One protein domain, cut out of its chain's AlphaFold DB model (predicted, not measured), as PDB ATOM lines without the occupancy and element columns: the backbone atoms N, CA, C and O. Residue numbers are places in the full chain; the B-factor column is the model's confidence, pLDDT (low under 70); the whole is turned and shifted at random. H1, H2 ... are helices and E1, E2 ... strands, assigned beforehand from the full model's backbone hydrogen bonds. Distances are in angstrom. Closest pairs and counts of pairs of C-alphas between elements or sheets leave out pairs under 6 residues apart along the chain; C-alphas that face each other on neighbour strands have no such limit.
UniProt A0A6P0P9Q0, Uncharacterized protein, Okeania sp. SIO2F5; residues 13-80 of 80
ATOM      1  N   GLU A  13      87.161 111.380  61.589       96.50
ATOM      2  CA  GLU A  13      86.771 110.317  62.517       96.50
ATOM      3  C   GLU A  13      88.005 109.833  63.278       96.50
ATOM      4  O   GLU A  13      89.010 109.481  62.668       96.50
ATOM      5  N   GLY A  14      87.887 109.819  64.600       96.19
ATOM      6  CA  GLY A  14      88.889 109.370  65.550       96.19
ATOM      7  C   GLY A  14      90.124 110.251  65.713       96.19
ATOM      8  O   GLY A  14      90.354 111.203  64.970       96.19
ATOM      9  N   PHE A  15      90.917 109.912  66.728       95.94
ATOM     10  CA  PHE A  15      92.251 110.475  66.916       95.94
ATOM     11  C   PHE A  15      93.223 109.841  65.919       95.94
ATOM     12  O   PHE A  15      93.322 108.616  65.836       95.94
ATOM     13  N   SER A  16      93.933 110.668  65.150       94.88
ATOM     14  CA  SER A  16      94.934 110.206  64.178       94.88
ATOM     15  C   SER A  16      96.357 110.199  64.734       94.88
ATOM     16  O   SER A  16      97.281 109.802  64.029       94.88
ATOM     17  N   VAL A  17      96.536 110.678  65.964       93.12
ATOM     18  CA  VAL A  17      97.814 110.739  66.675       93.12
ATOM     19  C   VAL A  17      97.693 109.897  67.942       93.12
ATOM     20  O   VAL A  17      96.788 110.102  68.746       93.12
ATOM     21  N   GLU A  18      98.601 108.935  68.121       87.19
ATOM     22  CA  GLU A  18      98.542 107.972  69.235       87.19
ATOM     23  C   GLU A  18      98.627 108.643  70.609       87.19
ATOM     24  O   GLU A  18      98.052 108.159  71.576       87.19
ATOM     25  N   THR A  19      99.319 109.778  70.701       88.56
ATOM     26  CA  THR A  19      99.465 110.529  71.950       88.56
ATOM     27  C   THR A  19      98.279 111.436  72.264       88.56
ATOM     28  O   THR A  19      98.301 112.122  73.276       88.56
ATOM     29  N   ASP A  20      97.240 111.475  71.432       93.38
ATOM     30  CA  ASP A  20      96.071 112.313  71.708       93.38
ATOM     31  C   ASP A  20      95.026 111.599  72.566       93.38
ATOM     32  O   ASP A  20      94.263 112.253  73.281       93.38
ATOM     33  N   PHE A  21      95.004 110.264  72.528       95.50
ATOM     34  CA  PHE A  21      94.038 109.457  73.257       95.50
ATOM     35  C   PHE A  21      94.654 108.185  73.818       95.50
ATOM     36  O   PHE A  21      95.312 107.432  73.103       95.50
ATOM     37  N   ALA A  22      94.359 107.901  75.081       95.69
ATOM     38  CA  ALA A  22      94.762 106.664  75.724       95.69
ATOM     39  C   ALA A  22      93.628 106.040  76.534       95.69
ATOM     40  O   ALA A  22      92.776 106.726  77.101       95.69
ATOM     41  N   ILE A  23      93.681 104.714  76.628       96.00
ATOM     42  CA  ILE A  23      92.834 103.912  77.506       96.00
ATOM     43  C   ILE A  23      93.715 103.387  78.637       96.00
ATOM     44  O   ILE A  23      94.803 102.865  78.390       96.00
ATOM     45  N   VAL A  24      93.251 103.526  79.873       95.62
ATOM     46  CA  VAL A  24      93.915 103.020  81.079       95.62
ATOM     47  C   VAL A  24      92.921 102.257  81.949       95.62
ATOM     48  O   VAL A  24      91.714 102.411  81.801       95.62
ATOM     49  N   GLU A  25      93.429 101.451  82.878       95.19
ATOM     50  CA  GLU A  25      92.605 100.587  83.740       95.19
ATOM     51  C   GLU A  25      92.680 100.977  85.231       95.19
ATOM     52  O   GLU A  25      92.203 100.247  86.098       95.19
ATOM     53  N   SER A  26      93.303 102.113  85.570       94.25
ATOM     54  CA  SER A  26      93.407 102.592  86.954       94.25
ATOM     55  C   SER A  26      93.509 104.111  87.039       94.25
ATOM     56  O   SER A  26      94.026 104.753  86.126       94.25
ATOM     57  N   ASP A  27      93.059 104.684  88.159       90.50
ATOM     58  CA  ASP A  27      93.097 106.135  88.390       90.50
ATOM     59  C   ASP A  27      94.532 106.678  88.491       90.50
ATOM     60  O   ASP A  27      94.821 107.749  87.958       90.50
ATOM     61  N   ASP A  28      95.457 105.907  89.073       91.06
ATOM     62  CA  ASP A  28      96.884 106.265  89.126       91.06
ATOM     63  C   ASP A  28      97.486 106.407  87.720       91.06
ATOM     64  O   ASP A  28      98.307 107.291  87.470       91.06
ATOM     65  N   ALA A  29      97.059 105.556  86.780       92.25
ATOM     66  CA  ALA A  29      97.526 105.614  85.403       92.25
ATOM     67  C   ALA A  29      96.977 106.834  84.653       92.25
ATOM     68  O   ALA A  29      97.621 107.283  83.710       92.25
ATOM     69  N   VAL A  30      95.843 107.407  85.073       90.25
ATOM     70  CA  VAL A  30      95.248 108.569  84.396       90.25
ATOM     71  C   VAL A  30      96.166 109.792  84.484       90.25
ATOM     72  O   VAL A  30      96.417 110.432  83.471       90.25
ATOM     73  N   ALA A  31      96.705 110.094  85.670       84.25
ATOM     74  CA  ALA A  31      97.532 111.287  85.906       84.25
ATOM     75  C   ALA A  31      99.004 111.138  85.467       84.25
ATOM     76  O   ALA A  31      99.773 112.099  85.524       84.25
ATOM     77  N   ILE A  32      99.415 109.922  85.096       88.25
ATOM     78  CA  ILE A  32     100.756 109.608  84.578       88.25
ATOM     79  C   ILE A  32     100.726 109.488  83.048       88.25
ATOM     80  O   ILE A  32     101.758 109.638  82.391       88.25
ATOM     81  N   ASN A  33      99.561 109.200  82.463       88.69
ATOM     82  CA  ASN A  33      99.424 109.069  81.025       88.69
ATOM     83  C   ASN A  33      99.539 110.443  80.352       88.69
ATOM     84  O   ASN A  33      98.754 111.351  80.619       88.69
ATOM     85  N   GLY A  34     100.515 110.573  79.454       87.38
ATOM     86  CA  GLY A  34     100.789 111.824  78.752       87.38
ATOM     87  C   GLY A  34      99.819 112.169  77.622       87.38
ATOM     88  O   GLY A  34     100.073 113.138  76.909       87.38
ATOM     89  N   ALA A  35      98.766 111.375  77.405       92.88
ATOM     90  CA  ALA A  35      97.783 111.652  76.371       92.88
ATOM     91  C   ALA A  35      96.824 112.776  76.766       92.88
ATOM     92  O   ALA A  35      96.455 112.908  77.931       92.88
ATOM     93  N   PHE A  36      96.370 113.551  75.778       92.62
ATOM     94  CA  PHE A  36      95.449 114.673  75.999       92.62
ATOM     95  C   PHE A  36      94.085 114.239  76.515       92.62
ATOM     96  O   PHE A  36      93.510 114.907  77.373       92.62
ATOM     97  N   ILE A  37      93.555 113.137  75.990       94.75
ATOM     98  CA  ILE A  37      92.297 112.551  76.434       94.75
ATOM     99  C   ILE A  37      92.585 111.164  76.989       94.75
ATOM    100  O   ILE A  37      93.031 110.272  76.270       94.75
ATOM    101  N   VAL A  38      92.302 110.966  78.274       95.62
ATOM    102  CA  VAL A  38      92.519 109.678  78.939       95.62
ATOM    103  C   VAL A  38      91.180 109.104  79.373       95.62
ATOM    104  O   VAL A  38      90.420 109.748  80.097       95.62
ATOM    105  N   TYR A  39      90.886 107.891  78.916       96.50
ATOM    106  CA  TYR A  39      89.715 107.117  79.303       96.50
ATOM    107  C   TYR A  39      90.118 106.031  80.303       96.50
ATOM    108  O   TYR A  39      90.912 105.152  79.975       96.50
ATOM    109  N   ASN A  40      89.562 106.070  81.513       95.94
ATOM    110  CA  ASN A  40      89.656 104.957  82.448       95.94
ATOM    111  C   ASN A  40      88.525 103.959  82.148       95.94
ATOM    112  O   ASN A  40      87.358 104.232  82.442       95.94
ATOM    113  N   SER A  41      88.867 102.800  81.585       95.06
ATOM    114  CA  SER A  41      87.899 101.769  81.187       95.06
ATOM    115  C   SER A  41      87.228 101.059  82.362       95.06
ATOM    116  O   SER A  41      86.163 100.475  82.186       95.06
ATOM    117  N   VAL A  42      87.803 101.141  83.566       93.75
ATOM    118  CA  VAL A  42      87.238 100.542  84.784       93.75
ATOM    119  C   VAL A  42      86.186 101.451  85.413       93.75
ATOM    120  O   VAL A  42      85.148 100.970  85.859       93.75
ATOM    121  N   SER A  43      86.441 102.760  85.471       93.75
ATOM    122  CA  SER A  43      85.518 103.722  86.097       93.75
ATOM    123  C   SER A  43      84.580 104.417  85.110       93.75
ATOM    124  O   SER A  43      83.640 105.092  85.528       93.75
ATOM    125  N   GLY A  44      84.839 104.299  83.807       94.81
ATOM    126  CA  GLY A  44      84.112 105.028  82.773       94.81
ATOM    127  C   GLY A  44      84.527 106.501  82.649       94.81
ATOM    128  O   GLY A  44      83.956 107.229  81.836       94.81
ATOM    129  N   ALA A  45      85.473 106.976  83.462       95.88
ATOM    130  CA  ALA A  45      85.827 108.388  83.545       95.88
ATOM    131  C   ALA A  45      86.710 108.843  82.372       95.88
ATOM    132  O   ALA A  45      87.629 108.143  81.948       95.88
ATOM    133  N   LEU A  46      86.433 110.048  81.874       96.44
ATOM    134  CA  LEU A  46      87.190 110.728  80.825       96.44
ATOM    135  C   LEU A  46      87.829 111.995  81.388       96.44
ATOM    136  O   LEU A  46      87.160 112.808  82.037       96.44
ATOM    137  N   TYR A  47      89.110 112.168  81.088       96.50
ATOM    138  CA  TYR A  47      89.942 113.251  81.592       96.50
ATOM    139  C   TYR A  47      90.576 114.015  80.443       96.50
ATOM    140  O   TYR A  47      90.984 113.418  79.447       96.50
ATOM    141  N   TYR A  48      90.656 115.333  80.599       94.81
ATOM    142  CA  TYR A  48      91.464 116.189  79.747       94.81
ATOM    143  C   TYR A  48      92.757 116.519  80.486       94.81
ATOM    144  O   TYR A  48      92.715 117.040  81.600       94.81
ATOM    145  N   ASN A  49      93.886 116.209  79.863       92.31
ATOM    146  CA  ASN A  49      95.223 116.523  80.333       92.31
ATOM    147  C   ASN A  49      95.749 117.732  79.542       92.31
ATOM    148  O   ASN A  49      96.119 117.612  78.375       92.31
ATOM    149  N   ALA A  50      95.755 118.911  80.168       88.44
ATOM    150  CA  ALA A  50      96.139 120.157  79.506       88.44
ATOM    151  C   ALA A  50      97.662 120.347  79.403       88.44
ATOM    152  O   ALA A  50      98.121 121.158  78.599       88.44
ATOM    153  N   ASN A  51      98.447 119.630  80.214       85.94
ATOM    154  CA  ASN A  51      99.907 119.727  80.270       85.94
ATOM    155  C   ASN A  51     100.631 118.549  79.583       85.94
ATOM    156  O   ASN A  51     101.859 118.474  79.645       85.94
ATOM    157  N   GLY A  52      99.907 117.668  78.886       82.06
ATOM    158  CA  GLY A  52     100.481 116.579  78.094       82.06
ATOM    159  C   GLY A  52     101.278 115.594  78.954       82.06
ATOM    160  O   GLY A  52     100.779 115.059  79.932       82.06
ATOM    161  N   SER A  53     102.540 115.334  78.606       79.38
ATOM    162  CA  SER A  53     103.373 114.342  79.319       79.38
ATOM    163  C   SER A  53     103.847 114.739  80.726       79.38
ATOM    164  O   SER A  53     104.465 113.924  81.413       79.38
ATOM    165  N   GLU A  54     103.574 115.966  81.166       84.50
ATOM    166  CA  GLU A  54     103.857 116.399  82.534       84.50
ATOM    167  C   GLU A  54     102.910 115.714  83.531       84.50
ATOM    168  O   GLU A  54     101.744 115.470  83.243       84.50
ATOM    169  N   SER A  55     103.397 115.421  84.739       83.12
ATOM    170  CA  SER A  55     102.578 114.748  85.755       83.12
ATOM    171  C   SER A  55     101.355 115.587  86.157       83.12
ATOM    172  O   SER A  55     101.455 116.803  86.346       83.12
ATOM    173  N   GLY A  56     100.210 114.926  86.346       86.56
ATOM    174  CA  GLY A  56      98.936 115.579  86.654       86.56
ATOM    175  C   GLY A  56      98.172 115.985  85.392       86.56
ATOM    176  O   GLY A  56      98.402 115.430  84.329       86.56
ATOM    177  N   PHE A  57      97.235 116.929  85.525       88.06
ATOM    178  CA  PHE A  57      96.399 117.403  84.406       88.06
ATOM    179  C   PHE A  57      96.637 118.870  84.027       88.06
ATOM    180  O   PHE A  57      95.982 119.384  83.116       88.06
ATOM    181  N   GLY A  58      97.527 119.570  84.739       89.38
ATOM    182  CA  GLY A  58      97.650 121.022  84.638       89.38
ATOM    183  C   GLY A  58      96.326 121.690  85.012       89.38
ATOM    184  O   GLY A  58      95.782 121.418  86.081       89.38
ATOM    185  N   ASP A  59      95.792 122.510  84.106       91.56
ATOM    186  CA  ASP A  59      94.458 123.124  84.233       91.56
ATOM    187  C   ASP A  59      93.312 122.193  83.782       91.56
ATOM    188  O   ASP A  59      92.137 122.568  83.806       91.56
ATOM    189  N   GLY A  60      93.647 120.985  83.332       92.69
ATOM    190  CA  GLY A  60      92.703 119.945  82.964       92.69
ATOM    191  C   GLY A  60      92.084 119.240  84.173       92.69
ATOM    192  O   GLY A  60      92.493 119.413  85.322       92.69
ATOM    193  N   ALA A  61      91.061 118.434  83.909       94.88
ATOM    194  CA  ALA A  61      90.352 117.657  84.917       94.88
ATOM    195  C   ALA A  61      89.511 116.558  84.259       94.88
ATOM    196  O   ALA A  61      89.400 116.462  83.031       94.88
ATOM    197  N   GLN A  62      88.856 115.756  85.095       96.88
ATOM    198  CA  GLN A  62      87.748 114.923  84.655       96.88
ATOM    199  C   GLN A  62      86.633 115.794  84.062       96.88
ATOM    200  O   GLN A  62      86.209 116.770  84.684       96.88
ATOM    201  N   PHE A  63      86.122 115.417  82.892       96.56
ATOM    202  CA  PHE A  63      85.036 116.149  82.231       96.56
ATOM    203  C   PHE A  63      83.809 115.289  81.913       96.56
ATOM    204  O   PHE A  63      82.746 115.840  81.628       96.56
ATOM    205  N   ALA A  64      83.918 113.957  81.967       96.38
ATOM    206  CA  ALA A  64      82.784 113.062  81.752       96.38
ATOM    207  C   ALA A  64      82.928 111.715  82.484       96.38
ATOM    208  O   ALA A  64      84.015 111.333  82.927       96.38
ATOM    209  N   VAL A  65      81.802 111.002  82.601       95.38
ATOM    210  CA  VAL A  65      81.707 109.597  83.031       95.38
ATOM    211  C   VAL A  65      80.752 108.874  82.090       95.38
ATOM    212  O   VAL A  65      79.621 109.324  81.882       95.38
ATOM    213  N   LEU A  66      81.196 107.756  81.527       93.50
ATOM    214  CA  LEU A  66      80.369 106.840  80.754       93.50
ATOM    215  C   LEU A  66      79.799 105.773  81.696       93.50
ATOM    216  O   LEU A  66      80.541 104.983  82.262       93.50
ATOM    217  N   ASN A  67      78.475 105.748  81.854       86.88
ATOM    218  CA  ASN A  67      77.776 104.809  82.750       86.88
ATOM    219  C   ASN A  67      77.450 103.459  82.094       86.88
ATOM    220  O   ASN A  67      76.786 102.614  82.689       86.88
ATOM    221  N   ASN A  68      77.850 103.291  80.839       72.31
ATOM    222  CA  ASN A  68      77.570 102.115  80.041       72.31
ATOM    223  C   ASN A  68      78.910 101.391  79.894       72.31
ATOM    224  O   ASN A  68      79.893 102.073  79.603       72.31
ATOM    225  N   ASP A  69      78.946 100.059  80.003       71.69
ATOM    226  CA  ASP A  69      80.132  99.220  79.722       71.69
ATOM    227  C   ASP A  69      80.488  99.212  78.216       71.69
ATOM    228  O   ASP A  69      80.720  98.177  77.588       71.69
ATOM    229  N   VAL A  70      80.437 100.380  77.580       78.69
ATOM    230  CA  VAL A  70      80.806 100.594  76.192       78.69
ATOM    231  C   VAL A  70      82.322 100.595  76.129       78.69
ATOM    232  O   VAL A  70      82.977 101.417  76.765       78.69
ATOM    233  N   SER A  71      82.863  99.695  75.313       88.62
ATOM    234  CA  SER A  71      84.260  99.744  74.897       88.62
ATOM    235  C   SER A  71      84.475 101.004  74.061       88.62
ATOM    236  O   SER A  71      84.129 101.025  72.880       88.62
ATOM    237  N   LEU A  72      84.977 102.067  74.693       94.38
ATOM    238  CA  LEU A  72      85.311 103.313  74.016       94.38
ATOM    239  C   LEU A  72      86.684 103.190  73.351       94.38
ATOM    240  O   LEU A  72      87.693 102.976  74.018       94.38
ATOM    241  N   GLU A  73      86.723 103.377  72.040       94.69
ATOM    242  CA  GLU A  73      87.931 103.359  71.219       94.69
ATOM    243  C   GLU A  73      88.207 104.737  70.602       94.69
ATOM    244  O   GLU A  73      87.314 105.579  70.474       94.69
ATOM    245  N   ALA A  74      89.444 104.958  70.141       95.50
ATOM    246  CA  ALA A  74      89.849 106.212  69.503       95.50
ATOM    247  C   ALA A  74      88.943 106.596  68.319       95.50
ATOM    248  O   ALA A  74      88.642 107.771  68.134       95.50
ATOM    249  N   ASN A  75      88.463 105.615  67.545       95.62
ATOM    250  CA  ASN A  75      87.574 105.804  66.389       95.62
ATOM    251  C   ASN A  75      86.140 106.239  66.763       95.62
ATOM    252  O   ASN A  75      85.366 106.607  65.881       95.62
ATOM    253  N   ASN A  76      85.764 106.220  68.048       95.19
ATOM    254  CA  ASN A  76      84.442 106.658  68.505       95.19
ATOM    255  C   ASN A  76      84.325 108.186  68.612       95.19
ATOM    256  O   ASN A  76      83.229 108.710  68.810       95.19
ATOM    257  N   PHE A  77      85.436 108.909  68.479       94.94
ATOM    258  CA  PHE A  77      85.475 110.363  68.549       94.94
ATOM    259  C   PHE A  77      85.316 111.007  67.168       94.94
ATOM    260  O   PHE A  77      85.637 110.424  66.134       94.94
ATOM    261  N   LYS A  78      84.845 112.257  67.147       96.19
ATOM    262  CA  LYS A  78      84.856 113.111  65.956       96.19
ATOM    263  C   LYS A  78      85.673 114.360  66.252       96.19
ATOM    264  O   LYS A  78      85.262 115.164  67.083       96.19
ATOM    265  N   ILE A  79      86.775 114.537  65.533       94.50
ATOM    266  CA  ILE A  79      87.653 115.704  65.658       94.50
ATOM    267  C   ILE A  79      87.189 116.779  64.672       94.50
ATOM    268  O   ILE A  79      86.894 116.471  63.508       94.50
ATOM    269  N   ARG A  80      87.053 118.019  65.151       90.75
ATOM    270  CA  ARG A  80      86.523 119.168  64.407       90.75
ATOM    271  C   ARG A  80      87.306 120.432  64.692       90.75
ATOM    272  O   ARG A  80      87.758 120.569  65.845       90.75
TER     273      ARG A  80
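This is residues 13 to 80 of the 80 residues of an uncharacterized protein of Okeania sp. SIO2F5 (UniProt A0A6P0P9Q0). With little regular structure, this is a small twisted sheet of four short strands with H1 over one face; long loops, residues 49 to 61 and 66 to 80, lie at its two ends. The 68 printed residues hold E1, H1, E2, E3, E4, mostly strand; the mixed sheet runs E1 E2 E3 E4. It is compact, radius of gyration of the C-alphas 11.1 A, spanning 27 by 25 by 17 A.

Start at E2, residues 37 to 40: E1, residues 21 to 24, is parallel, N 22 to O 37 3.0 A. E3, residues 45 to 48, is antiparallel to E2, N 38 to O 47 3.0 A; E4, residues 62 to 65, is antiparallel to E3, N 46 to O 64 2.9 A. H1, residues 27 to 30, is on the sheet, height 8.0 A; C-alphas 30 and 38 are its closest to E2, 6.2 A.

Find E1 beginning at C-alpha 21 (94.038, 109.457, 73.257), 10.1 A long; E4 ends at C-alpha 65 (81.707, 109.597, 83.031).

The printed part has no cut, one long link, E3 to E4, and no printed residue under 70 in pLDDT.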